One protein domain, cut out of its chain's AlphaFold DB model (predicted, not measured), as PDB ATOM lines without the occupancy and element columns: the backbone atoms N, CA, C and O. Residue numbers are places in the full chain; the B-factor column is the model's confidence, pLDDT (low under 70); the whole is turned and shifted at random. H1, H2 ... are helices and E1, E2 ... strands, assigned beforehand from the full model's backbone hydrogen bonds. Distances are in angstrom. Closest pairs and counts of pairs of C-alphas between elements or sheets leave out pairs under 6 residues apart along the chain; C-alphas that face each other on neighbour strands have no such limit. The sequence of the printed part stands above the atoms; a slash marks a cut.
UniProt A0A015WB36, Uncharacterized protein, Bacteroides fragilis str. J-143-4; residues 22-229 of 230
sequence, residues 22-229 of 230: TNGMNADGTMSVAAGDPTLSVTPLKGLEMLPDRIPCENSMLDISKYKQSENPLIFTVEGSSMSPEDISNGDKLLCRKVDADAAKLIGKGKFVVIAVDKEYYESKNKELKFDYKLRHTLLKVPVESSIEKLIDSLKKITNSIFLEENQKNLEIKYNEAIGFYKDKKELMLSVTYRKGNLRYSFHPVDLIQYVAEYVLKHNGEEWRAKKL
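What this domain is: This is residues 22 to 229 of the 230 residues of an uncharacterized protein of Bacteroides fragilis str. J-143-4 (UniProt A0A015WB36). A strongly twisted sheet coils into a small, loosely formed, nearly closed barrel of E1, E4, E5, E10, E6 and residues 133 to 137 of E7; beyond a sharp bend in E7 it continues into the hairpin E8 and E9, and the long helix H6 packs along E9 at that end of the domain. At the opposite end, E11 and the later part of E10 reach out beside the small hairpin E2 and E3. The printed part has 208 residues, with six named helices and eleven named strands in the order E1 E2 E3 H1 E4 E5 H2 E6 H3 E7 H4 H5 H6 E8 E9 E10 E11. The class is mixed, helices and strands; the nine-strand sheet is branched and mixed, and E2 and E3 form a second, antiparallel sheet. The whole is compact, with a radius of gyration of the C-alphas of 17.3 A and spans of 49 by 36 by 34 A.

How they stand to each other: In the branched sheet, E10, residues 209 to 219, bends by 61 degrees at residue 214. E5, residues 93 to 98, lies on one side of it; E6, residues 112 to 116, and E11, residues 224 to 228, lie on the other side. These three are antiparallel to E10, with N 95 and O 215, N 114 and O 211, and N 216 and O 227 each 2.9 A apart. E4, residues 75 to 79, forms a hairpin with E5, N 76 and O 94 being 3.0 A apart, and is parallel to edge strand E1, residues 31 to 34, with N 33 and O 77 at 2.9 A. E7, residues 133 to 143, is antiparallel to E6, with N 113 and O 136 at 2.9 A, and bends by 87 degrees at residue 139. The closest C-alphas of E1 and E7, Ala 34 and Lys 134, are 4.5 A apart. E8, residues 187 to 195, is antiparallel to E7, with N 139 and O 190 at 2.9 A, and forms a hairpin with edge strand E9, residues 198 to 205, with N 191 and O 202 at 2.9 A. H6, residues 165 to 181, is on this sheet at a height of 7.9 A, over E8 and E9 and along the strands, at 18 degrees to E9 on the local plane; the closest C-alphas of H6 and E9, Leu 171 and Tyr 201, are 5.9 A apart. H4, residues 148 to 156, is on the sheet at a height of 10.3 A, over E7. H4 and H6 only just touch, with 3 pairs of C-alphas within 8 A, at a steep tilt of 50 degrees, opposite ways; the closest are Ile 148 and Glu 172, 6.5 A apart, and H6 touches with residues 168 to 175 alone. H5, residues 160 to 163, touches H4 only at the corner, the closest C-alphas being Lys 156 and Ile 162, 6.1 A apart. H3, residues 119 to 123, is close to H6 but not clearly touching, with C-alphas 121 and 181 at 7.5 A. H1, residues 65 to 68, and H2, residues 101 to 104, only graze the sheet. The hairpin E2, residues 54 to 57, and E3, residues 60 to 63, has N 55 and O 62 2.9 A apart; with the branched sheet it makes a sandwich, two sheets face to face, their best planes 44 degrees apart. The closest C-alphas of E2 and E11 are Cys 57 and Ala 226, 4.6 A apart. In H3, H4 and H6 every O i to N i+4 pair is within hydrogen-bond range; H1, H2 and H5 are too short for one.

Where its parts are: E1 begins at C-alpha 31, (147.138, 138.546, 190.272). E10 measures 26.7 A, E8 25.4 A, E7 23.7 A and E9 23.4 A. H6 measures 24.5 A from C-alpha 165 at (167.080, 125.471, 219.054). E11 ends at C-alpha 228, (148.789, 150.237, 205.885).

The domain as a whole: The two C-alphas farthest apart, Glu 145 and Glu 222, are 51.0 A apart. The printed part has no cut; the links E1 to E2, 19 residues, and E4 to E5, 13 residues, are long. The mean pLDDT of the printed part is 90.8; residues 22 to 25, 27 and 43 to 49 are under 70.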
ATOM      1  N   THR A  22     147.781 128.762 188.462       56.91
ATOM      2  CA  THR A  22     147.252 130.108 188.734       56.91
ATOM      3  C   THR A  22     148.197 131.172 188.166       56.91
ATOM      4  O   THR A  22     148.659 132.065 188.866       56.91
ATOM      5  N   ASN A  23     148.484 131.069 186.865       51.25
ATOM      6  CA  ASN A  23     149.339 132.013 186.128       51.25
ATOM      7  C   ASN A  23     148.546 133.150 185.467       51.25
ATOM      8  O   ASN A  23     149.110 133.995 184.779       51.25
ATOM      9  N   GLY A  24     147.220 133.143 185.613       58.53
ATOM     10  CA  GLY A  24     146.337 134.133 185.011       58.53
ATOM     11  C   GLY A  24     146.037 135.287 185.955       58.53
ATOM     12  O   GLY A  24     145.916 135.105 187.165       58.53
ATOM     13  N   MET A  25     145.841 136.469 185.372       65.31
ATOM     14  CA  MET A  25     145.063 137.524 186.010       65.31
ATOM     15  C   MET A  25     143.693 136.929 186.371       65.31
ATOM     16  O   MET A  25     143.032 136.307 185.534       65.31
ATOM     17  N   ASN A  26     143.305 137.049 187.633       70.12
ATOM     18  CA  ASN A  26     142.018 136.604 188.134       70.12
ATOM     19  C   ASN A  26     140.891 137.339 187.396       70.12
ATOM     20  O   ASN A  26     141.088 138.415 186.830       70.12
ATOM     21  N   ALA A  27     139.680 136.781 187.442       67.56
ATOM     22  CA  ALA A  27     138.509 137.381 186.793       67.56
ATOM     23  C   ALA A  27     138.205 138.816 187.277       67.56
ATOM     24  O   ALA A  27     137.531 139.569 186.581       67.56
ATOM     25  N   ASP A  28     138.709 139.195 188.453       72.62
ATOM     26  CA  ASP A  28     138.576 140.524 189.049       72.62
ATOM     27  C   ASP A  28     139.726 141.490 188.697       72.62
ATOM     28  O   ASP A  28     139.797 142.588 189.248       72.62
ATOM     29  N   GLY A  29     140.637 141.093 187.803       77.62
ATOM     30  CA  GLY A  29     141.780 141.906 187.393       77.62
ATOM     31  C   GLY A  29     142.961 141.893 188.373       77.62
ATOM     32  O   GLY A  29     143.895 142.673 188.211       77.62
ATOM     33  N   THR A  30     142.956 141.035 189.397       86.25
ATOM     34  CA  THR A  30     144.096 140.889 190.322       86.25
ATOM     35  C   THR A  30     145.046 139.774 189.886       86.25
ATOM     36  O   THR A  30     144.676 138.926 189.081       86.25
ATOM     37  N   MET A  31     146.264 139.721 190.425       90.56
ATOM     38  CA  MET A  31     147.138 138.546 190.272       90.56
ATOM     39  C   MET A  31     147.232 137.737 191.554       90.56
ATOM     40  O   MET A  31     147.237 138.298 192.641       90.56
ATOM     41  N   SER A  32     147.365 136.422 191.454       91.75
ATOM     42  CA  SER A  32     147.530 135.592 192.646       91.75
ATOM     43  C   SER A  32     148.973 135.602 193.152       91.75
ATOM     44  O   SER A  32     149.929 135.532 192.378       91.75
ATOM     45  N   VAL A  33     149.139 135.664 194.473       94.25
ATOM     46  CA  VAL A  33     150.442 135.588 195.143       94.25
ATOM     47  C   VAL A  33     150.426 134.509 196.218       94.25
ATOM     48  O   VAL A  33     149.575 134.506 197.103       94.25
ATOM     49  N   ALA A  34     151.408 133.607 196.188       95.00
ATOM     50  CA  ALA A  34     151.511 132.552 197.186       95.00
ATOM     51  C   ALA A  34     152.025 133.094 198.533       95.00
ATOM     52  O   ALA A  34     153.206 133.434 198.684       95.00
ATOM     53  N   ALA A  35     151.177 133.069 199.559       93.75
ATOM     54  CA  ALA A  35     151.562 133.160 200.964       93.75
ATOM     55  C   ALA A  35     151.951 131.766 201.486       93.75
ATOM     56  O   ALA A  35     151.272 131.178 202.333       93.75
ATOM     57  N   GLY A  36     153.049 131.213 200.952       89.56
ATOM     58  CA  GLY A  36     153.576 129.901 201.343       89.56
ATOM     59  C   GLY A  36     154.473 129.221 200.300       89.56
ATOM     60  O   GLY A  36     155.340 129.864 199.689       89.56
ATOM     61  N   ASP A  37     154.289 127.902 200.157       88.06
ATOM     62  CA  ASP A  37     154.936 127.047 199.148       88.06
ATOM     63  C   ASP A  37     154.214 127.231 197.798       88.06
ATOM     64  O   ASP A  37     153.024 126.927 197.716       88.06
ATOM     65  N   PRO A  38     154.883 127.730 196.742       88.94
ATOM     66  CA  PRO A  38     154.239 128.072 195.465       88.94
ATOM     67  C   PRO A  38     153.862 126.846 194.630       88.94
ATOM     68  O   PRO A  38     153.429 126.997 193.495       88.94
ATOM     69  N   THR A  39     154.145 125.638 195.112       86.44
ATOM     70  CA  THR A  39     153.884 124.385 194.391       86.44
ATOM     71  C   THR A  39     152.593 123.736 194.855       86.44
ATOM     72  O   THR A  39     152.195 122.706 194.324       86.44
ATOM     73  N   LEU A  40     151.980 124.285 195.904       83.75
ATOM     74  CA  LEU A  40     150.753 123.773 196.479       83.75
ATOM     75  C   LEU A  40     149.603 124.647 196.011       83.75
ATOM     76  O   LEU A  40     149.549 125.830 196.337       83.75
ATOM     77  N   SER A  41     148.679 124.040 195.278       74.94
ATOM     78  CA  SER A  41     147.403 124.661 194.954       74.94
ATOM     79  C   SER A  41     146.635 124.933 196.252       74.94
ATOM     80  O   SER A  41     146.573 124.084 197.145       74.94
ATOM     81  N   VAL A  42     146.054 126.122 196.362       71.25
ATOM     82  CA  VAL A  42     145.138 126.487 197.446       71.25
ATOM     83  C   VAL A  42     143.763 126.640 196.823       71.25
ATOM     84  O   VAL A  42     143.656 127.113 195.694       71.25
ATOM     85  N   THR A  43     142.717 126.190 197.515       69.19
ATOM     86  CA  THR A  43     141.347 126.404 197.048       69.19
ATOM     87  C   THR A  43     141.084 127.907 197.017       69.19
ATOM     88  O   THR A  43     141.057 128.515 198.094       69.19
ATOM     89  N   PRO A  44     140.861 128.506 195.833       63.41
ATOM     90  CA  PRO A  44     140.588 129.929 195.748       63.41
ATOM     91  C   PRO A  44     139.298 130.228 196.504       63.41
ATOM     92  O   PRO A  44     138.298 129.512 196.358       63.41
ATOM     93  N   LEU A  45     139.293 131.293 197.300       66.44
ATOM     94  CA  LEU A  45     138.036 131.821 197.816       66.44
ATOM     95  C   LEU A  45     137.293 132.448 196.634       66.44
ATOM     96  O   LEU A  45     137.801 133.368 195.995       66.44
ATOM     97  N   LYS A  46     136.104 131.918 196.305       56.62
ATOM     98  CA  LYS A  46     135.256 132.501 195.256       56.62
ATOM     99  C   LYS A  46     135.028 133.978 195.577       56.62
ATOM    100  O   LYS A  46     134.652 134.309 196.698       56.62
ATOM    101  N   GLY A  47     135.315 134.811 194.575       54.56
ATOM    102  CA  GLY A  47     135.530 136.247 194.691       54.56
ATOM    103  C   GLY A  47     134.494 136.961 195.544       54.56
ATOM    104  O   GLY A  47     133.309 136.985 195.220       54.56
ATOM    105  N   LEU A  48     134.994 137.567 196.616       60.66
ATOM    106  CA  LEU A  48     134.360 138.710 197.252       60.66
ATOM    107  C   LEU A  48     134.295 139.855 196.229       60.66
ATOM    108  O   LEU A  48     135.114 139.911 195.311       60.66
ATOM    109  N   GLU A  49     133.284 140.704 196.378       63.75
ATOM    110  CA  GLU A  49     132.840 141.755 195.455       63.75
ATOM    111  C   GLU A  49     133.959 142.539 194.747       63.75
ATOM    112  O   GLU A  49     135.066 142.705 195.268       63.75
ATOM    113  N   MET A  50     133.642 143.082 193.560       77.25
ATOM    114  CA  MET A  50     134.528 144.004 192.843       77.25
ATOM    115  C   MET A  50     135.056 145.094 193.782       77.25
ATOM    116  O   MET A  50     134.293 145.726 194.508       77.25
ATOM    117  N   LEU A  51     136.365 145.347 193.728       88.06
ATOM    118  CA  LEU A  51     136.979 146.368 194.568       88.06
ATOM    119  C   LEU A  51     136.431 147.770 194.232       88.06
ATOM    120  O   LEU A  51     136.530 148.189 193.068       88.06
ATOM    121  N   PRO A  52     135.919 148.524 195.223       90.00
ATOM    122  CA  PRO A  52     135.514 149.909 195.016       90.00
ATOM    123  C   PRO A  52     136.740 150.795 194.770       90.00
ATOM    124  O   PRO A  52     137.849 150.467 195.183       90.00
ATOM    125  N   ASP A  53     136.552 151.940 194.117       91.06
ATOM    126  CA  ASP A  53     137.658 152.866 193.821       91.06
ATOM    127  C   ASP A  53     138.194 153.572 195.068       91.06
ATOM    128  O   ASP A  53     139.349 153.987 195.103       91.06
ATOM    129  N   ARG A  54     137.370 153.695 196.115       93.88
ATOM    130  CA  ARG A  54     137.760 154.288 197.393       93.88
ATOM    131  C   ARG A  54     137.454 153.327 198.526       93.88
ATOM    132  O   ARG A  54     136.332 152.844 198.636       93.88
ATOM    133  N   ILE A  55     138.446 153.089 199.373       94.75
ATOM    134  CA  ILE A  55     138.378 152.130 200.475       94.75
ATOM    135  C   ILE A  55     138.676 152.853 201.793       94.75
ATOM    136  O   ILE A  55     139.667 153.587 201.860       94.75
ATOM    137  N   PRO A  56     137.864 152.663 202.848       95.62
ATOM    138  CA  PRO A  56     138.187 153.152 204.184       95.62
ATOM    139  C   PRO A  56     139.566 152.665 204.646       95.62
ATOM    140  O   PRO A  56     139.856 151.470 204.610       95.62
ATOM    141  N   CYS A  57     140.411 153.591 205.093       94.81
ATOM    142  CA  CYS A  57     141.752 153.332 205.605       94.81
ATOM    143  C   CYS A  57     141.951 154.138 206.889       94.81
ATOM    144  O   CYS A  57     142.176 155.351 206.834       94.81
ATOM    145  N   GLU A  58     141.863 153.462 208.035       89.44
ATOM    146  CA  GLU A  58     141.895 154.091 209.363       89.44
ATOM    147  C   GLU A  58     140.889 155.255 209.457       89.44
ATOM    148  O   GLU A  58     139.685 155.035 209.360       89.44
ATOM    149  N   ASN A  59     141.374 156.494 209.596       90.25
ATOM    150  CA  ASN A  59     140.562 157.708 209.712       90.25
ATOM    151  C   ASN A  59     140.387 158.449 208.369       90.25
ATOM    152  O   ASN A  59     140.084 159.641 208.350       90.25
ATOM    153  N   SER A  60     140.640 157.782 207.239       93.88
ATOM    154  CA  SER A  60     140.648 158.391 205.905       93.88
ATOM    155  C   SER A  60     140.047 157.473 204.835       93.88
ATOM    156  O   SER A  60     139.705 156.323 205.099       93.88
ATOM    157  N   MET A  61     139.925 157.985 203.608       95.50
ATOM    158  CA  MET A  61     139.539 157.201 202.432       95.50
ATOM    159  C   MET A  61     140.729 157.099 201.480       95.50
ATOM    160  O   MET A  61     141.190 158.121 200.965       95.50
ATOM    161  N   LEU A  62     141.183 155.878 201.212       95.81
ATOM    162  CA  LEU A  62     142.237 155.582 200.251       95.81
ATOM    163  C   LEU A  62     141.638 155.461 198.848       95.81
ATOM    164  O   LEU A  62     140.742 154.650 198.633       95.81
ATOM    165  N   ASP A  63     142.134 156.251 197.899       94.56
ATOM    166  CA  ASP A  63     141.810 156.099 196.477       94.56
ATOM    167  C   ASP A  63     142.738 155.057 195.842       94.56
ATOM    168  O   ASP A  63     143.960 155.228 195.814       94.56
ATOM    169  N   ILE A  64     142.146 153.974 195.336       93.75
ATOM    170  CA  ILE A  64     142.857 152.843 194.741       93.75
ATOM    171  C   ILE A  64     142.737 152.796 193.213       93.75
ATOM    172  O   ILE A  64     143.242 151.862 192.586       93.75
ATOM    173  N   SER A  65     142.116 153.803 192.590       90.69
ATOM    174  CA  SER A  65     141.881 153.853 191.138       90.69
ATOM    175  C   SER A  65     143.176 153.676 190.344       90.69
ATOM    176  O   SER A  65     143.215 152.943 189.358       90.69
ATOM    177  N   LYS A  66     144.275 154.266 190.831       88.38
ATOM    178  CA  LYS A  66     145.613 154.140 190.226       88.38
ATOM    179  C   LYS A  66     146.142 152.704 190.220       88.38
ATOM    180  O   LYS A  66     146.822 152.320 189.274       88.38
ATOM    181  N   TYR A  67     145.829 151.911 191.246       89.31
ATOM    182  CA  TYR A  67     146.233 150.504 191.308       89.31
ATOM    183  C   TYR A  67     145.426 149.661 190.314       89.31
ATOM    184  O   TYR A  67     145.987 148.775 189.675       89.31
ATOM    185  N   LYS A  68     144.130 149.966 190.146       86.00
ATOM    186  CA  LYS A  68     143.218 149.260 189.229       86.00
ATOM    187  C   LYS A  68     143.483 149.566 187.750       86.00
ATOM    188  O   LYS A  68     143.304 148.693 186.914       86.00
ATOM    189  N   GLN A  69     143.872 150.802 187.433       84.19
ATOM    190  CA  GLN A  69     144.069 151.280 186.054       84.19
ATOM    191  C   GLN A  69     145.503 151.092 185.534       84.19
ATOM    192  O   GLN A  69     145.796 151.450 184.397       84.19
ATOM    193  N   SER A  70     146.413 150.578 186.362       81.06
ATOM    194  CA  SER A  70     147.806 150.375 185.974       81.06
ATOM    195  C   SER A  70     147.935 149.278 184.915       81.06
ATOM    196  O   SER A  70     147.362 148.202 185.051       81.06
ATOM    197  N   GLU A  71     148.762 149.523 183.894       79.56
ATOM    198  CA  GLU A  71     149.119 148.515 182.881       79.56
ATOM    199  C   GLU A  71     149.847 147.310 183.492       79.56
ATOM    200  O   GLU A  71     149.763 146.193 182.988       79.56
ATOM    201  N   ASN A  72     150.578 147.538 184.589       81.31
ATOM    202  CA  ASN A  72     151.203 146.476 185.369       81.31
ATOM    203  C   ASN A  72     150.290 146.082 186.538       81.31
ATOM    204  O   ASN A  72     149.693 146.963 187.158       81.31
ATOM    205  N   PRO A  73     150.249 144.798 186.918       80.50
ATOM    206  CA  PRO A  73     149.448 144.347 188.045       80.50
ATOM    207  C   PRO A  73     149.999 144.915 189.356       80.50
ATOM    208  O   PRO A  73     151.105 144.584 189.783       80.50
ATOM    209  N   LEU A  74     149.216 145.780 190.000       92.19
ATOM    210  CA  LEU A  74     149.542 146.373 191.301       92.19
ATOM    211  C   LEU A  74     148.648 145.854 192.433       92.19
ATOM    212  O   LEU A  74     148.809 146.274 193.576       92.19
ATOM    213  N   ILE A  75     147.715 144.950 192.127       94.81
ATOM    214  CA  ILE A  75     146.822 144.339 193.110       94.81
ATOM    215  C   ILE A  75     147.014 142.829 193.085       94.81
ATOM    216  O   ILE A  75     146.790 142.185 192.056       94.81
ATOM    217  N   PHE A  76     147.403 142.271 194.228       94.38
ATOM    218  CA  PHE A  76     147.621 140.837 194.373       94.38
ATOM    219  C   PHE A  76     146.604 140.210 195.321       94.38
ATOM    220  O   PHE A  76     146.464 140.673 196.446       94.38
ATOM    221  N   THR A  77     145.933 139.140 194.910       93.69
ATOM    222  CA  THR A  77     145.111 138.310 195.798       93.69
ATOM    223  C   THR A  77     146.001 137.274 196.482       93.69
ATOM    224  O   THR A  77     146.723 136.519 195.826       93.69
ATOM    225  N   VAL A  78     145.982 137.261 197.812       93.81
ATOM    226  CA  VAL A  78     146.797 136.368 198.634       93.81
ATOM    227  C   VAL A  78     146.206 134.965 198.634       93.81
ATOM    228  O   VAL A  78     145.056 134.770 199.015       93.81
ATOM    229  N   GLU A  79     147.025 133.980 198.280       92.56
ATOM    230  CA  GLU A  79     146.663 132.563 198.283       92.56
ATOM    231  C   GLU A  79     147.546 131.800 199.280       92.56
ATOM    232  O   GLU A  79     148.773 131.738 199.158       92.56
ATOM    233  N   GLY A  80     146.921 131.218 200.298       90.75
ATOM    234  CA  GLY A  80     147.558 130.553 201.429       90.75
ATOM    235  C   GLY A  80     147.465 131.335 202.742       90.75
ATOM    236  O   GLY A  80     147.143 132.517 202.792       90.75
ATOM    237  N   SER A  81     147.758 130.644 203.845       91.00
ATOM    238  CA  SER A  81     147.639 131.164 205.217       91.00
ATOM    239  C   SER A  81     148.983 131.339 205.924       91.00
ATOM    240  O   SER A  81     149.038 131.544 207.136       91.00
ATOM    241  N   SER A  82     150.103 131.271 205.192       93.88
ATOM    242  CA  SER A  82     151.422 131.314 205.839       93.88
ATOM    243  C   SER A  82     151.796 132.690 206.385       93.88
ATOM    244  O   SER A  82     152.836 132.828 207.019       93.88
ATOM    245  N   MET A  83     150.971 133.704 206.137       95.12
ATOM    246  CA  MET A  83     151.159 135.074 206.613       95.12
ATOM    247  C   MET A  83     150.074 135.500 207.607       95.12
ATOM    248  O   MET A  83     150.065 136.645 208.042       95.12
ATOM    249  N   SER A  84     149.192 134.586 208.033       92.88
ATOM    250  CA  SER A  84     148.123 134.909 208.985       92.88
ATOM    251  C   SER A  84     148.631 135.445 210.331       92.88
ATOM    252  O   SER A  84     147.983 136.344 210.860       92.88
ATOM    253  N   PRO A  85     149.781 134.993 210.882       92.81
ATOM    254  CA  PRO A  85     150.360 135.616 212.078       92.81
ATOM    255  C   PRO A  85     150.772 137.083 211.895       92.81
ATOM    256  O   PRO A  85     150.854 137.809 212.876       92.81
ATOM    257  N   GLU A  86     150.991 137.520 210.654       93.31
ATOM    258  CA  GLU A  86     151.262 138.916 210.287       93.31
ATOM    259  C   GLU A  86     149.969 139.669 209.917       93.31
ATOM    260  O   GLU A  86     150.011 140.716 209.277       93.31
ATOM    261  N   ASP A  87     148.806 139.116 210.280       93.81
ATOM    262  CA  ASP A  87     147.486 139.642 209.928       93.81
ATOM    263  C   ASP A  87     147.290 139.771 208.403       93.81
ATOM    264  O   ASP A  87     146.708 140.735 207.911       93.81
ATOM    265  N   ILE A  88     147.755 138.782 207.628       95.50
ATOM    266  CA  ILE A  88     147.473 138.658 206.188       95.50
ATOM    267  C   ILE A  88     146.919 137.259 205.906       95.50
ATOM    268  O   ILE A  88     147.598 136.247 206.089       95.50
ATOM    269  N   SER A  89     145.669 137.196 205.466       92.50
ATOM    270  CA  SER A  89     144.918 135.954 205.291       92.50
ATOM    271  C   SER A  89     144.710 135.588 203.826       92.50
ATOM    272  O   SER A  89     144.849 136.409 202.924       92.50
ATOM    273  N   ASN A  90     144.351 134.326 203.600       91.19
ATOM    274  CA  ASN A  90     143.907 133.854 202.295       91.19
ATOM    275  C   ASN A  90     142.712 134.688 201.807       91.19
ATOM    276  O   ASN A  90     141.746 134.845 202.550       91.19
ATOM    277  N   GLY A  91     142.766 135.181 200.571       89.88
ATOM    278  CA  GLY A  91     141.749 136.047 199.970       89.88
ATOM    279  C   GLY A  91     141.924 137.545 200.243       89.88
ATOM    280  O   GLY A  91     141.273 138.341 199.562       89.88
ATOM    281  N   ASP A  92     142.809 137.947 201.165       93.69
ATOM    282  CA  ASP A  92     143.171 139.360 201.326       93.69
ATOM    283  C   ASP A  92     143.804 139.878 200.024       93.69
ATOM    284  O   ASP A  92     144.435 139.124 199.274       93.69
ATOM    285  N   LYS A  93     143.660 141.177 199.750       94.75
ATOM    286  CA  LYS A  93     144.282 141.805 198.575       94.75
ATOM    287  C   LYS A  93     145.406 142.735 199.001       94.75
ATOM    288  O   LYS A  93     145.257 143.495 199.947       94.75
ATOM    289  N   LEU A  94     146.530 142.702 198.305       97.00
ATOM    290  CA  LEU A  94     147.658 143.592 198.544       97.00
ATOM    291  C   LEU A  94     147.646 144.696 197.503       97.00
ATOM    292  O   LEU A  94     147.613 144.404 196.308       97.00
ATOM    293  N   LEU A  95     147.723 145.942 197.958       96.81
ATOM    294  CA  LEU A  95     148.063 147.063 197.092       96.81
ATOM    295  C   LEU A  95     149.573 147.222 197.101       96.81
ATOM    296  O   LEU A  95     150.188 147.435 198.150       96.81
ATOM    297  N   CYS A  96     150.165 147.087 195.928       96.75
ATOM    298  CA  CYS A  96     151.596 146.991 195.758       96.75
ATOM    299  C   CYS A  96     152.125 148.133 194.902       96.75
ATOM    300  O   CYS A  96     151.497 148.558 193.935       96.75
ATOM    301  N   ARG A  97     153.345 148.568 195.204       95.06
ATOM    302  CA  ARG A  97     154.127 149.438 194.331       95.06
ATOM    303  C   ARG A  97     155.252 148.638 193.697       95.06
ATOM    304  O   ARG A  97     155.984 147.931 194.391       95.06
ATOM    305  N   LYS A  98     155.397 148.776 192.379       94.88
ATOM    306  CA  LYS A  98     156.507 148.182 191.629       94.88
ATOM    307  C   LYS A  98     157.830 148.809 192.065       94.88
ATOM    308  O   LYS A  98     157.904 150.019 192.293       94.88
ATOM    309  N   VAL A  99     158.865 147.988 192.179       94.44
ATOM    310  CA  VAL A  99     160.234 148.429 192.451       94.44
ATOM    311  C   VAL A  99     161.147 147.990 191.317       94.44
ATOM    312  O   VAL A  99     160.981 146.911 190.755       94.44
ATOM    313  N   ASP A 100     162.088 148.856 190.956       93.12
ATOM    314  CA  ASP A 100     163.180 148.493 190.061       93.12
ATOM    315  C   ASP A 100     164.312 147.787 190.827       93.12
ATOM    316  O   ASP A 100     164.283 147.647 192.053       93.12
ATOM    317  N   ALA A 101     165.324 147.334 190.086       88.75
ATOM    318  CA  ALA A 101     166.437 146.572 190.636       88.75
ATOM    319  C   ALA A 101     167.293 147.361 191.643       88.75
ATOM    320  O   ALA A 101     167.884 146.756 192.539       88.75
ATOM    321  N   ASP A 102     167.383 148.687 191.524       90.62
ATOM    322  CA  ASP A 102     168.170 149.506 192.448       90.62
ATOM    323  C   ASP A 102     167.374 149.810 193.719       90.62
ATOM    324  O   ASP A 102     167.897 149.661 194.825       90.62
ATOM    325  N   ALA A 103     166.081 150.104 193.587       92.19
ATOM    326  CA  ALA A 103     165.164 150.236 194.709       92.19
ATOM    327  C   ALA A 103     165.028 148.922 195.497       92.19
ATOM    328  O   ALA A 103     164.985 148.953 196.728       92.19
ATOM    329  N   ALA A 104     165.031 147.766 194.824       92.38
ATOM    330  CA  ALA A 104     165.014 146.453 195.471       92.38
ATOM    331  C   ALA A 104     166.218 146.255 196.409       92.38
ATOM    332  O   ALA A 104     166.072 145.733 197.516       92.38
ATOM    333  N   LYS A 105     167.402 146.764 196.032       90.94
ATOM    334  CA  LYS A 105     168.599 146.745 196.891       90.94
ATOM    335  C   LYS A 105     168.465 147.644 198.122       90.94
ATOM    336  O   LYS A 105     169.251 147.489 199.048       90.94
ATOM    337  N   LEU A 106     167.507 148.557 198.178       92.06
ATOM    338  CA  LEU A 106     167.288 149.407 199.350       92.06
ATOM    339  C   LEU A 106     166.225 148.839 200.298       92.06
ATOM    340  O   LEU A 106     166.029 149.376 201.388       92.06
ATOM    341  N   ILE A 107     165.554 147.743 199.923       91.56
ATOM    342  CA  ILE A 107     164.559 147.098 200.780       91.56
ATOM    343  C   ILE A 107     165.262 146.464 201.982       91.56
ATOM    344  O   ILE A 107     166.077 145.547 201.856       91.56
ATOM    345  N   GLY A 108     164.944 147.007 203.155       85.69
ATOM    346  CA  GLY A 108     165.452 146.559 204.444       85.69
ATOM    347  C   GLY A 108     164.500 145.606 205.165       85.69
ATOM    348  O   GLY A 108     163.628 144.989 204.565       85.69
ATOM    349  N   LYS A 109     164.689 145.511 206.481       91.75
ATOM    350  CA  LYS A 109     163.878 144.717 207.413       91.75
ATOM    351  C   LYS A 109     162.419 145.195 207.472       91.75
ATOM    352  O   LYS A 109     162.159 146.393 207.382       91.75
ATOM    353  N   GLY A 110     161.503 144.267 207.748       93.44
ATOM    354  CA  GLY A 110     160.123 144.545 208.156       93.44
ATOM    355  C   GLY A 110     159.159 144.760 206.996       93.44
ATOM    356  O   GLY A 110     157.972 144.933 207.202       93.44
ATOM    357  N   LYS A 111     159.646 144.739 205.756       96.12
ATOM    358  CA  LYS A 111     158.818 144.983 204.575       96.12
ATOM    359  C   LYS A 111     158.133 143.717 204.093       96.12
ATOM    360  O   LYS A 111     158.766 142.659 204.018       96.12
ATOM    361  N   PHE A 112     156.875 143.861 203.694       98.00
ATOM    362  CA  PHE A 112     156.145 142.865 202.922       98.00
ATOM    363  C   PHE A 112     156.443 143.064 201.440       98.00
ATOM    364  O   PHE A 112     156.211 144.134 200.877       98.00
ATOM    365  N   VAL A 113     156.981 142.030 200.807       97.69
ATOM    366  CA  VAL A 113     157.395 142.073 199.406       97.69
ATOM    367  C   VAL A 113     156.742 140.961 198.612       97.69
ATOM    368  O   VAL A 113     156.543 139.851 199.112       97.69
ATOM    369  N   VAL A 114     156.451 141.263 197.351       97.69
ATOM    370  CA  VAL A 114     156.071 140.271 196.354       97.69
ATOM    371  C   VAL A 114     157.278 140.028 195.460       97.69
ATOM    372  O   VAL A 114     157.788 140.941 194.803       97.69
ATOM    373  N   ILE A 115     157.747 138.784 195.469       97.25
ATOM    374  CA  ILE A 115     158.893 138.341 194.680       97.25
ATOM    375  C   ILE A 115     158.432 137.431 193.547       97.25
ATOM    376  O   ILE A 115     157.465 136.678 193.710       97.25
ATOM    377  N   ALA A 116     159.157 137.460 192.433       96.25
ATOM    378  CA  ALA A 116     159.027 136.441 191.403       96.25
ATOM    379  C   ALA A 116     159.495 135.082 191.944       96.25
ATOM    380  O   ALA A 116     160.447 134.989 192.729       96.25
ATOM    381  N   VAL A 117     158.820 134.008 191.540       95.94
ATOM    382  CA  VAL A 117     159.274 132.657 191.859       95.94
ATOM    383  C   VAL A 117     160.468 132.292 190.991       95.94
ATOM    384  O   VAL A 117     160.365 132.234 189.771       95.94
ATOM    385  N   ASP A 118     161.586 131.994 191.646       95.81
ATOM    386  CA  ASP A 118     162.763 131.432 190.992       95.81
ATOM    387  C   ASP A 118     162.443 130.045 190.416       95.81
ATOM    388  O   ASP A 118     162.226 129.089 191.164       95.81
ATOM    389  N   LYS A 119     162.358 129.951 189.086       94.88
ATOM    390  CA  LYS A 119     162.009 128.707 188.392       94.88
ATOM    391  C   LYS A 119     163.130 127.682 188.503       94.88
ATOM    392  O   LYS A 119     162.864 126.550 188.901       94.88
ATOM    393  N   GLU A 120     164.373 128.103 188.290       94.88
ATOM    394  CA  GLU A 120     165.557 127.238 188.333       94.88
ATOM    395  C   GLU A 120     165.727 126.590 189.716       94.88
ATOM    396  O   GLU A 120     165.996 125.390 189.845       94.88
ATOM    397  N   TYR A 121     165.474 127.351 190.785       94.81
ATOM    398  CA  TYR A 121     165.524 126.825 192.148       94.81
ATOM    399  C   TYR A 121     164.475 125.740 192.421       94.81
ATOM    400  O   TYR A 121     164.734 124.820 193.197       94.81
ATOM    401  N   TYR A 122     163.284 125.822 191.826       93.00
ATOM    402  CA  TYR A 122     162.243 124.801 192.016       93.00
ATOM    403  C   TYR A 122     162.414 123.617 191.060       93.00
ATOM    404  O   TYR A 122     162.188 122.476 191.469       93.00
ATOM    405  N   GLU A 123     162.903 123.862 189.847       93.81
ATOM    406  CA  GLU A 123     163.270 122.826 188.879       93.81
ATOM    407  C   GLU A 123     164.401 121.940 189.407       93.81
ATOM    408  O   GLU A 123     164.280 120.716 189.371       93.81
ATOM    409  N   SER A 124     165.441 122.524 190.020       92.81
ATOM    410  CA  SER A 124     166.528 121.756 190.656       92.81
ATOM    411  C   SER A 124     166.052 120.827 191.782       92.81
ATOM    412  O   SER A 124     166.741 119.877 192.154       92.81
ATOM    413  N   LYS A 125     164.844 121.064 192.305       90.75
ATOM    414  CA  LYS A 125     164.188 120.245 193.332       90.75
ATOM    415  C   LYS A 125     163.100 119.336 192.781       90.75
ATOM    416  O   LYS A 125     162.374 118.726 193.570       90.75
ATOM    417  N   ASN A 126     162.967 119.268 191.459       91.94
ATOM    418  CA  ASN A 126     161.933 118.518 190.764       91.94
ATOM    419  C   ASN A 126     160.521 118.869 191.267       91.94
ATOM    420  O   ASN A 126     159.706 117.992 191.566       91.94
ATOM    421  N   LYS A 127     160.258 120.169 191.439       90.50
ATOM    422  CA  LYS A 127     158.966 120.673 191.894       90.50
ATOM    423  C   LYS A 127     158.263 121.467 190.800       90.50
ATOM    424  O   LYS A 127     158.818 122.416 190.259       90.50
ATOM    425  N   GLU A 128     157.004 121.125 190.555       90.00
ATOM    426  CA  GLU A 128     156.130 121.871 189.652       90.00
ATOM    427  C   GLU A 128     155.584 123.123 190.347       90.00
ATOM    428  O   GLU A 128     155.055 123.054 191.459       90.00
ATOM    429  N   LEU A 129     155.710 124.280 189.701       90.94
ATOM    430  CA  LEU A 129     155.166 125.532 190.214       90.94
ATOM    431  C   LEU A 129     153.659 125.618 189.964       90.94
ATOM    432  O   LEU A 129     153.143 125.068 188.996       90.94
ATOM    433  N   LYS A 130     152.952 126.336 190.831       90.94
ATOM    434  CA  LYS A 130     151.548 126.727 190.643       90.94
ATOM    435  C   LYS A 130     151.369 128.241 190.590       90.94
ATOM    436  O   LYS A 130     150.384 128.682 190.025       90.94
ATOM    437  N   PHE A 131     152.328 128.998 191.129       91.69
ATOM    438  CA  PHE A 131     152.302 130.456 191.207       91.69
ATOM    439  C   PHE A 131     153.578 131.076 190.635       91.69
ATOM    440  O   PHE A 131     154.678 130.589 190.913       91.69
ATOM    441  N   ASP A 132     153.424 132.212 189.954       93.25
ATOM    442  CA  ASP A 132     154.532 133.051 189.474       93.25
ATOM    443  C   ASP A 132     155.069 134.016 190.542       93.25
ATOM    444  O   ASP A 132     156.211 134.474 190.449       93.25
ATOM    445  N   TYR A 133     154.289 134.270 191.602       95.81
ATOM    446  CA  TYR A 133     154.637 135.212 192.665       95.81
ATOM    447  C   TYR A 133     154.505 134.633 194.069       95.81
ATOM    448  O   TYR A 133     153.672 133.766 194.346       95.81
ATOM    449  N   LYS A 134     155.304 135.177 194.992       96.12
ATOM    450  CA  LYS A 134     155.263 134.855 196.423       96.12
ATOM    451  C   LYS A 134     155.304 136.087 197.297       96.12
ATOM    452  O   LYS A 134     156.104 136.987 197.062       96.12
ATOM    453  N   LEU A 135     154.541 136.033 198.381       97.69
ATOM    454  CA  LEU A 135     154.562 137.025 199.443       97.69
ATOM    455  C   LEU A 135     155.612 136.634 200.485       97.69
ATOM    456  O   LEU A 135     155.680 135.473 200.905       97.69
ATOM    457  N   ARG A 136     156.432 137.594 200.910       97.19
ATOM    458  CA  ARG A 136     157.469 137.411 201.932       97.19
ATOM    459  C   ARG A 136     157.504 138.592 202.894       97.19
ATOM    460  O   ARG A 136     157.318 139.727 202.473       97.19
ATOM    461  N   HIS A 137     157.794 138.317 204.164       96.75
ATOM    462  CA  HIS A 137     158.122 139.334 205.163       96.75
ATOM    463  C   HIS A 137     159.634 139.327 205.403       96.75
ATOM    464  O   HIS A 137     160.220 138.303 205.759       96.75
ATOM    465  N   THR A 138     160.286 140.448 205.116       95.88
ATOM    466  CA  THR A 138     161.750 140.577 205.120       95.88
ATOM    467  C   THR A 138     162.319 140.718 206.534       95.88
ATOM    468  O   THR A 138     161.800 141.471 207.355       95.88
ATOM    469  N   LEU A 139     163.425 140.026 206.831       94.06
ATOM    470  CA  LEU A 139     164.129 140.149 208.115       94.06
ATOM    471  C   LEU A 139     165.440 140.922 207.998       94.06
ATOM    472  O   LEU A 139     165.665 141.866 208.749       94.06
ATOM    473  N   LEU A 140     166.328 140.496 207.101       93.50
ATOM    474  CA  LEU A 140     167.594 141.168 206.826       93.50
ATOM    475  C   LEU A 140     168.185 140.677 205.507       93.50
ATOM    476  O   LEU A 140     167.732 139.689 204.929       93.50
ATOM    477  N   LYS A 141     169.247 141.344 205.073       93.75
ATOM    478  CA  LYS A 141     170.108 140.871 203.996       93.75
ATOM    479  C   LYS A 141     171.279 140.083 204.554       93.75
ATOM    480  O   LYS A 141     171.834 140.442 205.588       93.75
ATOM    481  N   VAL A 142     171.653 139.029 203.848       94.31
ATOM    482  CA  VAL A 142     172.667 138.071 204.269       94.31
ATOM    483  C   VAL A 142     173.706 137.951 203.159       94.31
ATOM    484  O   VAL A 142     173.374 137.460 202.079       94.31
ATOM    485  N   PRO A 143     174.952 138.401 203.391       93.88
ATOM    486  CA  PRO A 143     176.055 138.135 202.477       93.88
ATOM    487  C   PRO A 143     176.254 136.627 202.313       93.88
ATOM    488  O   PRO A 143     176.236 135.899 203.307       93.88
ATOM    489  N   VAL A 144     176.467 136.164 201.081       93.00
ATOM    490  CA  VAL A 144     176.616 134.725 200.787       93.00
ATOM    491  C   VAL A 144     177.852 134.123 201.471       93.00
ATOM    492  O   VAL A 144     177.834 132.971 201.889       93.00
ATOM    493  N   GLU A 145     178.895 134.926 201.674       91.88
ATOM    494  CA  GLU A 145     180.130 134.530 202.368       91.88
ATOM    495  C   GLU A 145     180.023 134.573 203.907       91.88
ATOM    496  O   GLU A 145     181.005 134.331 204.613       91.88
ATOM    497  N   SER A 146     178.856 134.921 204.465       92.69
ATOM    498  CA  SER A 146     178.666 134.912 205.917       92.69
ATOM    499  C   SER A 146     178.778 133.487 206.475       92.69
ATOM    500  O   SER A 146     178.573 132.497 205.778       92.69
ATOM    501  N   SER A 147     179.074 133.360 207.765       95.81
ATOM    502  CA  SER A 147     178.869 132.092 208.467       95.81
ATOM    503  C   SER A 147     177.455 132.040 209.053       95.81
ATOM    504  O   SER A 147     176.829 133.089 209.280       95.81
ATOM    505  N   ILE A 148     176.951 130.831 209.307       96.62
ATOM    506  CA  ILE A 148     175.645 130.637 209.946       96.62
ATOM    507  C   ILE A 148     175.637 131.188 211.379       96.62
ATOM    508  O   ILE A 148     174.648 131.780 211.802       96.62
ATOM    509  N   GLU A 149     176.758 131.110 212.099       96.75
ATOM    510  CA  GLU A 149     176.901 131.643 213.459       96.75
ATOM    511  C   GLU A 149     176.737 133.166 213.469       96.75
ATOM    512  O   GLU A 149     175.953 133.704 214.252       96.75
ATOM    513  N   LYS A 150     177.393 133.869 212.531       96.06
ATOM    514  CA  LYS A 150     177.240 135.325 212.372       96.06
ATOM    515  C   LYS A 150     175.804 135.719 212.028       96.06
ATOM    516  O   LYS A 150     175.313 136.749 212.503       96.06
ATOM    517  N   LEU A 151     175.122 134.910 211.214       96.31
ATOM    518  CA  LEU A 151     173.716 135.129 210.884       96.31
ATOM    519  C   LEU A 151     172.820 134.949 212.118       96.31
ATOM    520  O   LEU A 151     171.982 135.810 212.391       96.31
ATOM    521  N   ILE A 152     173.020 133.876 212.886       96.81
ATOM    522  CA  ILE A 152     172.287 133.616 214.131       96.81
ATOM    523  C   ILE A 152     172.491 134.767 215.122       96.81
ATOM    524  O   ILE A 152     171.515 135.280 215.670       96.81
ATOM    525  N   ASP A 153     173.724 135.233 215.315       95.50
ATOM    526  CA  ASP A 153     174.017 136.342 216.230       95.50
ATOM    527  C   ASP A 153     173.401 137.669 215.777       95.50
ATOM    528  O   ASP A 153     172.953 138.470 216.603       95.50
ATOM    529  N   SER A 154     173.312 137.892 214.466       94.44
ATOM    530  CA  SER A 154     172.593 139.040 213.909       94.44
ATOM    531  C   SER A 154     171.086 138.933 214.170       94.44
ATOM    532  O   SER A 154     170.453 139.912 214.566       94.44
ATOM    533  N   LEU A 155     170.512 137.736 214.022       94.62
ATOM    534  CA  LEU A 155     169.093 137.480 214.266       94.62
ATOM    535  C   LEU A 155     168.702 137.593 215.742       94.62
ATOM    536  O   LEU A 155     167.606 138.076 216.021       94.62
ATOM    537  N   LYS A 156     169.581 137.229 216.688       94.88
ATOM    538  CA  LYS A 156     169.335 137.402 218.137       94.88
ATOM    539  C   LYS A 156     169.055 138.858 218.526       94.88
ATOM    540  O   LYS A 156     168.366 139.105 219.507       94.88
ATOM    541  N   LYS A 157     169.556 139.823 217.746       92.62
ATOM    542  CA  LYS A 157     169.295 141.264 217.932       92.62
ATOM    543  C   LYS A 157     167.966 141.721 217.318       92.62
ATOM    544  O   LYS A 157     167.556 142.860 217.512       92.62
ATOM    545  N   ILE A 158     167.330 140.866 216.517       89.00
ATOM    546  CA  ILE A 158     166.180 141.195 215.672       89.00
ATOM    547  C   ILE A 158     164.905 140.514 216.160       89.00
ATOM    548  O   ILE A 158     163.846 141.138 216.104       89.00
ATOM    549  N   THR A 159     164.993 139.255 216.586       89.00
ATOM    550  CA  THR A 159     163.839 138.448 216.977       89.00
ATOM    551  C   THR A 159     164.180 137.501 218.119       89.00
ATOM    552  O   THR A 159     165.219 136.845 218.112       89.00
ATOM    553  N   ASN A 160     163.252 137.358 219.065       91.44
ATOM    554  CA  ASN A 160     163.382 136.401 220.161       91.44
ATOM    555  C   ASN A 160     163.151 134.949 219.705       91.44
ATOM    556  O   ASN A 160     163.572 134.009 220.376       91.44
ATOM    557  N   SER A 161     162.510 134.734 218.551       90.25
ATOM    558  CA  SER A 161     162.216 133.383 218.058       90.25
ATOM    559  C   SER A 161     163.479 132.560 217.786       90.25
ATOM    560  O   SER A 161     163.454 131.337 217.919       90.25
ATOM    561  N   ILE A 162     164.597 133.202 217.440       95.50
ATOM    562  CA  ILE A 162     165.855 132.520 217.109       95.50
ATOM    563  C   ILE A 162     166.554 131.901 218.328       95.50
ATOM    564  O   ILE A 162     167.432 131.062 218.161       95.50
ATOM    565  N   PHE A 163     166.157 132.244 219.558       94.56
ATOM    566  CA  PHE A 163     166.699 131.590 220.756       94.56
ATOM    567  C   PHE A 163     166.241 130.131 220.899       94.56
ATOM    568  O   PHE A 163     166.879 129.367 221.616       94.56
ATOM    569  N   LEU A 164     165.184 129.718 220.192       95.31
ATOM    570  CA  LEU A 164     164.742 128.326 220.164       95.31
ATOM    571  C   LEU A 164     165.662 127.485 219.268       95.31
ATOM    572  O   LEU A 164     165.840 127.797 218.089       95.31
ATOM    573  N   GLU A 165     166.183 126.373 219.796       94.75
ATOM    574  CA  GLU A 165     167.080 125.471 219.054       94.75
ATOM    575  C   GLU A 165     166.466 124.956 217.748       94.75
ATOM    576  O   GLU A 165     167.152 124.855 216.732       94.75
ATOM    577  N   GLU A 166     165.166 124.649 217.748       94.56
ATOM    578  CA  GLU A 166     164.464 124.196 216.543       94.56
ATOM    579  C   GLU A 166     164.518 125.255 215.431       94.56
ATOM    580  O   GLU A 166     164.721 124.929 214.260       94.56
ATOM    581  N   ASN A 167     164.398 126.534 215.790       95.56
ATOM    582  CA  ASN A 167     164.470 127.622 214.822       95.56
ATOM    583  C   ASN A 167     165.889 127.805 214.280       95.56
ATOM    584  O   ASN A 167     166.031 128.082 213.091       95.56
ATOM    585  N   GLN A 168     166.924 127.599 215.099       96.81
ATOM    586  CA  GLN A 168     168.314 127.621 214.629       96.81
ATOM    587  C   GLN A 168     168.597 126.461 213.668       96.81
ATOM    588  O   GLN A 168     169.103 126.698 212.576       96.81
ATOM    589  N   LYS A 169     168.161 125.237 214.000       96.25
ATOM    590  CA  LYS A 169     168.284 124.061 213.116       96.25
ATOM    591  C   LYS A 169     167.553 124.270 211.785       96.25
ATOM    592  O   LYS A 169     168.099 124.008 210.716       96.25
ATOM    593  N   ASN A 170     166.323 124.785 211.834       95.62
ATOM    594  CA  ASN A 170     165.549 125.098 210.630       95.62
ATOM    595  C   ASN A 170     166.222 126.183 209.775       95.62
ATOM    596  O   ASN A 170     166.202 126.088 208.545       95.62
ATOM    597  N   LEU A 171     166.800 127.211 210.407       97.25
ATOM    598  CA  LEU A 171     167.557 128.255 209.723       97.25
ATOM    599  C   LEU A 171     168.799 127.676 209.045       97.25
ATOM    600  O   LEU A 171     169.002 127.946 207.868       97.25
ATOM    601  N   GLU A 172     169.589 126.871 209.752       97.62
ATOM    602  CA  GLU A 172     170.828 126.270 209.251       97.62
ATOM    603  C   GLU A 172     170.581 125.392 208.017       97.62
ATOM    604  O   GLU A 172     171.248 125.556 206.996       97.62
ATOM    605  N   ILE A 173     169.557 124.531 208.055       96.69
ATOM    606  CA  ILE A 173     169.165 123.712 206.896       96.69
ATOM    607  C   ILE A 173     168.845 124.608 205.694       96.69
ATOM    608  O   ILE A 173     169.317 124.361 204.584       96.69
ATOM    609  N   LYS A 174     168.045 125.661 205.910       96.56
ATOM    610  CA  LYS A 174     167.644 126.588 204.844       96.56
ATOM    611  C   LYS A 174     168.808 127.429 204.333       96.56
ATOM    612  O   LYS A 174     168.846 127.731 203.144       96.56
ATOM    613  N   TYR A 175     169.729 127.788 205.215       97.06
ATOM    614  CA  TYR A 175     170.932 128.537 204.900       97.06
ATOM    615  C   TYR A 175     171.853 127.722 203.997       97.06
ATOM    616  O   TYR A 175     172.150 128.154 202.890       97.06
ATOM    617  N   ASN A 176     172.217 126.507 204.413       95.81
ATOM    618  CA  ASN A 176     173.111 125.635 203.649       95.81
ATOM    619  C   ASN A 176     172.535 125.295 202.267       95.81
ATOM    620  O   ASN A 176     173.247 125.321 201.266       95.81
ATOM    621  N   GLU A 177     171.224 125.047 202.198       95.12
ATOM    622  CA  GLU A 177     170.506 124.849 200.937       95.12
ATOM    623  C   GLU A 177     170.588 126.082 200.023       95.12
ATOM    624  O   GLU A 177     170.835 125.956 198.825       95.12
ATOM    625  N   ALA A 178     170.381 127.278 200.577       95.44
ATOM    626  CA  ALA A 178     170.391 128.515 199.811       95.44
ATOM    627  C   ALA A 178     171.794 128.907 199.341       95.44
ATOM    628  O   ALA A 178     171.962 129.219 198.169       95.44
ATOM    629  N   ILE A 179     172.796 128.861 200.218       94.31
ATOM    630  CA  ILE A 179     174.182 129.197 199.871       94.31
ATOM    631  C   ILE A 179     174.752 128.201 198.858       94.31
ATOM    632  O   ILE A 179     175.464 128.607 197.945       94.31
ATOM    633  N   GLY A 180     174.397 126.914 198.958       94.19
ATOM    634  CA  GLY A 180     174.810 125.911 197.974       94.19
ATOM    635  C   GLY A 180     174.270 126.184 196.567       94.19
ATOM    636  O   GLY A 180     174.982 125.963 195.587       94.19
ATOM    637  N   PHE A 181     173.033 126.683 196.464       96.06
ATOM    638  CA  PHE A 181     172.391 126.986 195.184       96.06
ATOM    639  C   PHE A 181     172.779 128.372 194.640       96.06
ATOM    640  O   PHE A 181     173.215 128.479 193.501       96.06
ATOM    641  N   TYR A 182     172.689 129.422 195.462       96.06
ATOM    642  CA  TYR A 182     172.917 130.824 195.081       96.06
ATOM    643  C   TYR A 182     174.359 131.303 195.326       96.06
ATOM    644  O   TYR A 182     174.588 132.464 195.673       96.06
ATOM    645  N   LYS A 183     175.343 130.412 195.197       92.50
ATOM    646  CA  LYS A 183     176.755 130.674 195.540       92.50
ATOM    647  C   LYS A 183     177.416 131.808 194.744       92.50
ATOM    648  O   LYS A 183     178.443 132.328 195.158       92.50
ATOM    649  N   ASP A 184     176.865 132.150 193.586       92.50
ATOM    650  CA  ASP A 184     177.330 133.204 192.678       92.50
ATOM    651  C   ASP A 184     176.739 134.585 193.009       92.50
ATOM    652  O   ASP A 184     177.178 135.608 192.476       92.50
ATOM    653  N   LYS A 185     175.744 134.638 193.901       93.44
ATOM    654  CA  LYS A 185     175.134 135.887 194.353       93.44
ATOM    655  C   LYS A 185     175.995 136.533 195.437       93.44
ATOM    656  O   LYS A 185     176.653 135.869 196.227       93.44
ATOM    657  N   LYS A 186     175.961 137.867 195.505       91.50
ATOM    658  CA  LYS A 186     176.661 138.626 196.559       91.50
ATOM    659  C   LYS A 186     175.915 138.577 197.891       91.50
ATOM    660  O   LYS A 186     176.513 138.422 198.953       91.50
ATOM    661  N   GLU A 187     174.598 138.731 197.828       93.44
ATOM    662  CA  GLU A 187     173.721 138.806 198.991       93.44
ATOM    663  C   GLU A 187     172.364 138.173 198.693       93.44
ATOM    664  O   GLU A 187     171.889 138.179 197.554       93.44
ATOM    665  N   LEU A 188     171.729 137.661 199.744       96.19
ATOM    666  CA  LEU A 188     170.377 137.122 199.722       96.19
ATOM    667  C   LEU A 188     169.507 137.888 200.717       96.19
ATOM    668  O   LEU A 188     169.943 138.248 201.809       96.19
ATOM    669  N   MET A 189     168.244 138.093 200.375       96.69
ATOM    670  CA  MET A 189     167.220 138.491 201.330       96.69
ATOM    671  C   MET A 189     166.822 137.267 202.165       96.69
ATOM    672  O   MET A 189     166.312 136.283 201.625       96.69
ATOM    673  N   LEU A 190     166.971 137.368 203.486       97.31
ATOM    674  CA  LEU A 190     166.321 136.477 204.440       97.31
ATOM    675  C   LEU A 190     164.915 136.994 204.746       97.31
ATOM    676  O   LEU A 190     164.712 138.155 205.103       97.31
ATOM    677  N   SER A 191     163.947 136.097 204.646       96.44
ATOM    678  CA  SER A 191     162.536 136.358 204.900       96.44
ATOM    679  C   SER A 191     161.906 135.248 205.730       96.44
ATOM    680  O   SER A 191     162.467 134.153 205.864       96.44
ATOM    681  N   VAL A 192     160.728 135.536 206.274       95.12
ATOM    682  CA  VAL A 192     159.941 134.596 207.063       95.12
ATOM    683  C   VAL A 192     158.531 134.422 206.526       95.12
ATOM    684  O   VAL A 192     157.950 135.302 205.893       95.12
ATOM    685  N   THR A 193     158.012 133.231 206.794       94.19
ATOM    686  CA  THR A 193     156.609 132.834 206.681       94.19
ATOM    687  C   THR A 193     156.306 131.871 207.831       94.19
ATOM    688  O   THR A 193     157.213 131.465 208.563       94.19
ATOM    689  N   TYR A 194     155.055 131.454 207.984       92.75
ATOM    690  CA  TYR A 194     154.625 130.560 209.052       92.75
ATOM    691  C   TYR A 194     153.886 129.358 208.480       92.75
ATOM    692  O   TYR A 194     153.064 129.484 207.587       92.75
ATOM    693  N   ARG A 195     154.123 128.155 208.999       87.69
ATOM    694  CA  ARG A 195     153.367 126.964 208.589       87.69
ATOM    695  C   ARG A 195     152.917 126.199 209.813       87.69
ATOM    696  O   ARG A 195     153.756 125.675 210.546       87.69
ATOM    697  N   LYS A 196     151.596 126.095 209.994       85.25
ATOM    698  CA  LYS A 196     150.975 125.496 211.190       85.25
ATOM    699  C   LYS A 196     151.498 126.157 212.479       85.25
ATOM    700  O   LYS A 196     151.934 125.465 213.387       85.25
ATOM    701  N   GLY A 197     151.560 127.490 212.492       81.00
ATOM    702  CA  GLY A 197     152.092 128.283 213.610       81.00
ATOM    703  C   GLY A 197     153.622 128.332 213.718       81.00
ATOM    704  O   GLY A 197     154.145 129.201 214.403       81.00
ATOM    705  N   ASN A 198     154.354 127.468 213.010       87.56
ATOM    706  CA  ASN A 198     155.813 127.411 213.108       87.56
ATOM    707  C   ASN A 198     156.496 128.363 212.127       87.56
ATOM    708  O   ASN A 198     156.155 128.374 210.942       87.56
ATOM    709  N   LEU A 199     157.509 129.083 212.607       91.81
ATOM    710  CA  LEU A 199     158.334 129.984 211.809       91.81
ATOM    711  C   LEU A 199     159.118 129.218 210.733       91.81
ATOM    712  O   LEU A 199     159.683 128.150 210.978       91.81
ATOM    713  N   ARG A 200     159.165 129.771 209.522       94.25
ATOM    714  CA  ARG A 200     159.887 129.215 208.377       94.25
ATOM    715  C   ARG A 200     160.736 130.294 207.734       94.25
ATOM    716  O   ARG A 200     160.211 131.298 207.261       94.25
ATOM    717  N   TYR A 201     162.034 130.038 207.671       96.06
ATOM    718  CA  TYR A 201     162.989 130.896 206.985       96.06
ATOM    719  C   TYR A 201     163.041 130.583 205.492       96.06
ATOM    720  O   TYR A 201     162.844 129.443 205.058       96.06
ATOM    721  N   SER A 202     163.304 131.604 204.688       96.12
ATOM    722  CA  SER A 202     163.573 131.464 203.259       96.12
ATOM    723  C   SER A 202     164.564 132.523 202.809       96.12
ATOM    724  O   SER A 202     164.477 133.678 203.226       96.12
ATOM    725  N   PHE A 203     165.477 132.114 201.937       97.25
ATOM    726  CA  PHE A 203     166.474 132.979 201.330       97.25
ATOM    727  C   PHE A 203     166.169 133.117 199.847       97.25
ATOM    728  O   PHE A 203     165.859 132.123 199.183       97.25
ATOM    729  N   HIS A 204     166.259 134.340 199.344       96.50
ATOM    730  CA  HIS A 204     166.026 134.638 197.940       96.50
ATOM    731  C   HIS A 204     167.011 135.705 197.461       96.50
ATOM    732  O   HIS A 204     167.328 136.616 198.229       96.50
ATOM    733  N   PRO A 205     167.469 135.638 196.206       96.06
ATOM    734  CA  PRO A 205     168.142 136.757 195.568       96.06
ATOM    735  C   PRO A 205     167.308 138.045 195.638       96.06
ATOM    736  O   PRO A 205     166.081 138.025 195.521       96.06
ATOM    737  N   VAL A 206     167.977 139.173 195.878       94.50
ATOM    738  CA  VAL A 206     167.325 140.486 196.048       94.50
ATOM    739  C   VAL A 206     166.706 140.989 194.738       94.50
ATOM    740  O   VAL A 206     165.690 141.677 194.758       94.50
ATOM    741  N   ASP A 207     167.283 140.599 193.601       93.56
ATOM    742  CA  ASP A 207     166.804 140.909 192.247       93.56
ATOM    743  C   ASP A 207     165.449 140.256 191.907       93.56
ATOM    744  O   ASP A 207     164.787 140.685 190.964       93.56
ATOM    745  N   LEU A 208     164.986 139.279 192.696       96.06
ATOM    746  CA  LEU A 208     163.647 138.702 192.549       96.06
ATOM    747  C   LEU A 208     162.536 139.580 193.137       96.06
ATOM    748  O   LEU A 208     161.361 139.303 192.888       96.06
ATOM    749  N   ILE A 209     162.863 140.603 193.935       96.81
ATOM    750  CA  ILE A 209     161.851 141.497 194.500       96.81
ATOM    751  C   ILE A 209     161.317 142.411 193.400       96.81
ATOM    752  O   ILE A 209     162.052 143.225 192.852       96.81
ATOM    753  N   GLN A 210     160.019 142.298 193.111       96.50
ATOM    754  CA  GLN A 210     159.369 143.093 192.068       96.50
ATOM    755  C   GLN A 210     158.413 144.140 192.625       96.50
ATOM    756  O   GLN A 210     158.205 145.183 192.000       96.50
ATOM    757  N   TYR A 211     157.840 143.883 193.802       97.31
ATOM    758  CA  TYR A 211     156.909 144.807 194.427       97.31
ATOM    759  C   TYR A 211     157.075 144.857 195.943       97.31
ATOM    760  O   TYR A 211     157.437 143.870 196.588       97.31
ATOM    761  N   VAL A 212     156.732 146.009 196.511       97.44
ATOM    762  CA  VAL A 212     156.528 146.198 197.950       97.44
ATOM    763  C   VAL A 212     155.031 146.363 198.184       97.44
ATOM    764  O   VAL A 212     154.390 147.159 197.497       97.44
ATOM    765  N   ALA A 213     154.468 145.602 199.120       97.69
ATOM    766  CA  ALA A 213     153.081 145.767 199.534       97.69
ATOM    767  C   ALA A 213     152.975 146.962 200.489       97.69
ATOM    768  O   ALA A 213     153.654 147.009 201.512       97.69
ATOM    769  N   GLU A 214     152.143 147.936 200.128       96.56
ATOM    770  CA  GLU A 214     151.934 149.174 200.888       96.56
ATOM    771  C   GLU A 214     150.689 149.078 201.774       96.56
ATOM    772  O   GLU A 214     150.657 149.637 202.869       96.56
ATOM    773  N   TYR A 215     149.678 148.334 201.318       97.38
ATOM    774  CA  TYR A 215     148.436 148.115 202.051       97.38
ATOM    775  C   TYR A 215     147.963 146.673 201.902       97.38
ATOM    776  O   TYR A 215     148.146 146.053 200.851       97.38
ATOM    777  N   VAL A 216     147.286 146.177 202.934       97.12
ATOM    778  CA  VAL A 216     146.433 144.991 202.860       97.12
ATOM    779  C   VAL A 216     144.972 145.432 202.907       97.12
ATOM    780  O   VAL A 216     144.580 146.256 203.733       97.12
ATOM    781  N   LEU A 217     144.173 144.896 201.995       95.56
ATOM    782  CA  LEU A 217     142.735 145.071 201.918       95.56
ATOM    783  C   LEU A 217     142.072 143.812 202.455       95.56
ATOM    784  O   LEU A 217     142.309 142.709 201.952       95.56
ATOM    785  N   LYS A 218     141.228 144.003 203.460       93.12
ATOM    786  CA  LYS A 218     140.477 142.949 204.136       93.12
ATOM    787  C   LYS A 218     138.995 143.169 203.905       93.12
ATOM    788  O   LYS A 218     138.534 144.306 203.962       93.12
ATOM    789  N   HIS A 219     138.256 142.091 203.689       89.94
ATOM    790  CA  HIS A 219     136.801 142.141 203.614       89.94
ATOM    791  C   HIS A 219     136.208 141.624 204.924       89.94
ATOM    792  O   HIS A 219     136.520 140.509 205.341       89.94
ATOM    793  N   ASN A 220     135.355 142.411 205.577       85.88
ATOM    794  CA  ASN A 220     134.732 142.017 206.851       85.88
ATOM    795  C   ASN A 220     133.361 141.331 206.685       85.88
ATOM    796  O   ASN A 220     132.746 140.958 207.679       85.88
ATOM    797  N   GLY A 221     132.890 141.165 205.446       83.56
ATOM    798  CA  GLY A 221     131.569 140.619 205.116       83.56
ATOM    799  C   GLY A 221     130.598 141.669 204.577       83.56
ATOM    800  O   GLY A 221     129.667 141.299 203.873       83.56
ATOM    801  N   GLU A 222     130.861 142.951 204.831       85.38
ATOM    802  CA  GLU A 222     130.038 144.077 204.372       85.38
ATOM    803  C   GLU A 222     130.816 145.025 203.454       85.38
ATOM    804  O   GLU A 222     130.276 145.512 202.468       85.38
ATOM    805  N   GLU A 223     132.082 145.298 203.772       89.31
ATOM    806  CA  GLU A 223     132.914 146.218 203.004       89.31
ATOM    807  C   GLU A 223     134.396 145.825 203.025       89.31
ATOM    808  O   GLU A 223     134.894 145.110 203.905       89.31
ATOM    809  N   TRP A 224     135.127 146.358 202.047       92.88
ATOM    810  CA  TRP A 224     136.583 146.342 202.033       92.88
ATOM    811  C   TRP A 224     137.138 147.423 202.964       92.88
ATOM    812  O   TRP A 224     136.681 148.562 202.944       92.88
ATOM    813  N   ARG A 225     138.178 147.089 203.730       94.94
ATOM    814  CA  ARG A 225     138.946 148.024 204.563       94.94
ATOM    815  C   ARG A 225     140.433 147.871 204.294       94.94
ATOM    816  O   ARG A 225     140.944 146.755 204.222       94.94
ATOM    817  N   ALA A 226     141.122 148.995 204.165       96.56
ATOM    818  CA  ALA A 226     142.558 149.051 203.979       96.56
ATOM    819  C   ALA A 226     143.267 149.231 205.324       96.56
ATOM    820  O   ALA A 226     142.842 150.008 206.182       96.56
ATOM    821  N   LYS A 227     144.391 148.537 205.471       95.88
ATOM    822  CA  LYS A 227     145.359 148.716 206.550       95.88
ATOM    823  C   LYS A 227     146.722 148.936 205.917       95.88
ATOM    824  O   LYS A 227     147.126 148.168 205.039       95.88
ATOM    825  N   LYS A 228     147.426 149.981 206.346       95.56
ATOM    826  CA  LYS A 228     148.789 150.237 205.885       95.56
ATOM    827  C   LYS A 228     149.730 149.164 206.431       95.56
ATOM    828  O   LYS A 228     149.635 148.786 207.597       95.56
ATOM    829  N   LEU A 229     150.606 148.660 205.572       94.50
ATOM    830  CA  LEU A 229     151.676 147.748 205.955       94.50
ATOM    831  C   LEU A 229     152.927 148.591 206.225       94.50
ATOM    832  O   LEU A 229     153.400 149.310 205.340       94.50
TER     833      LEU A 229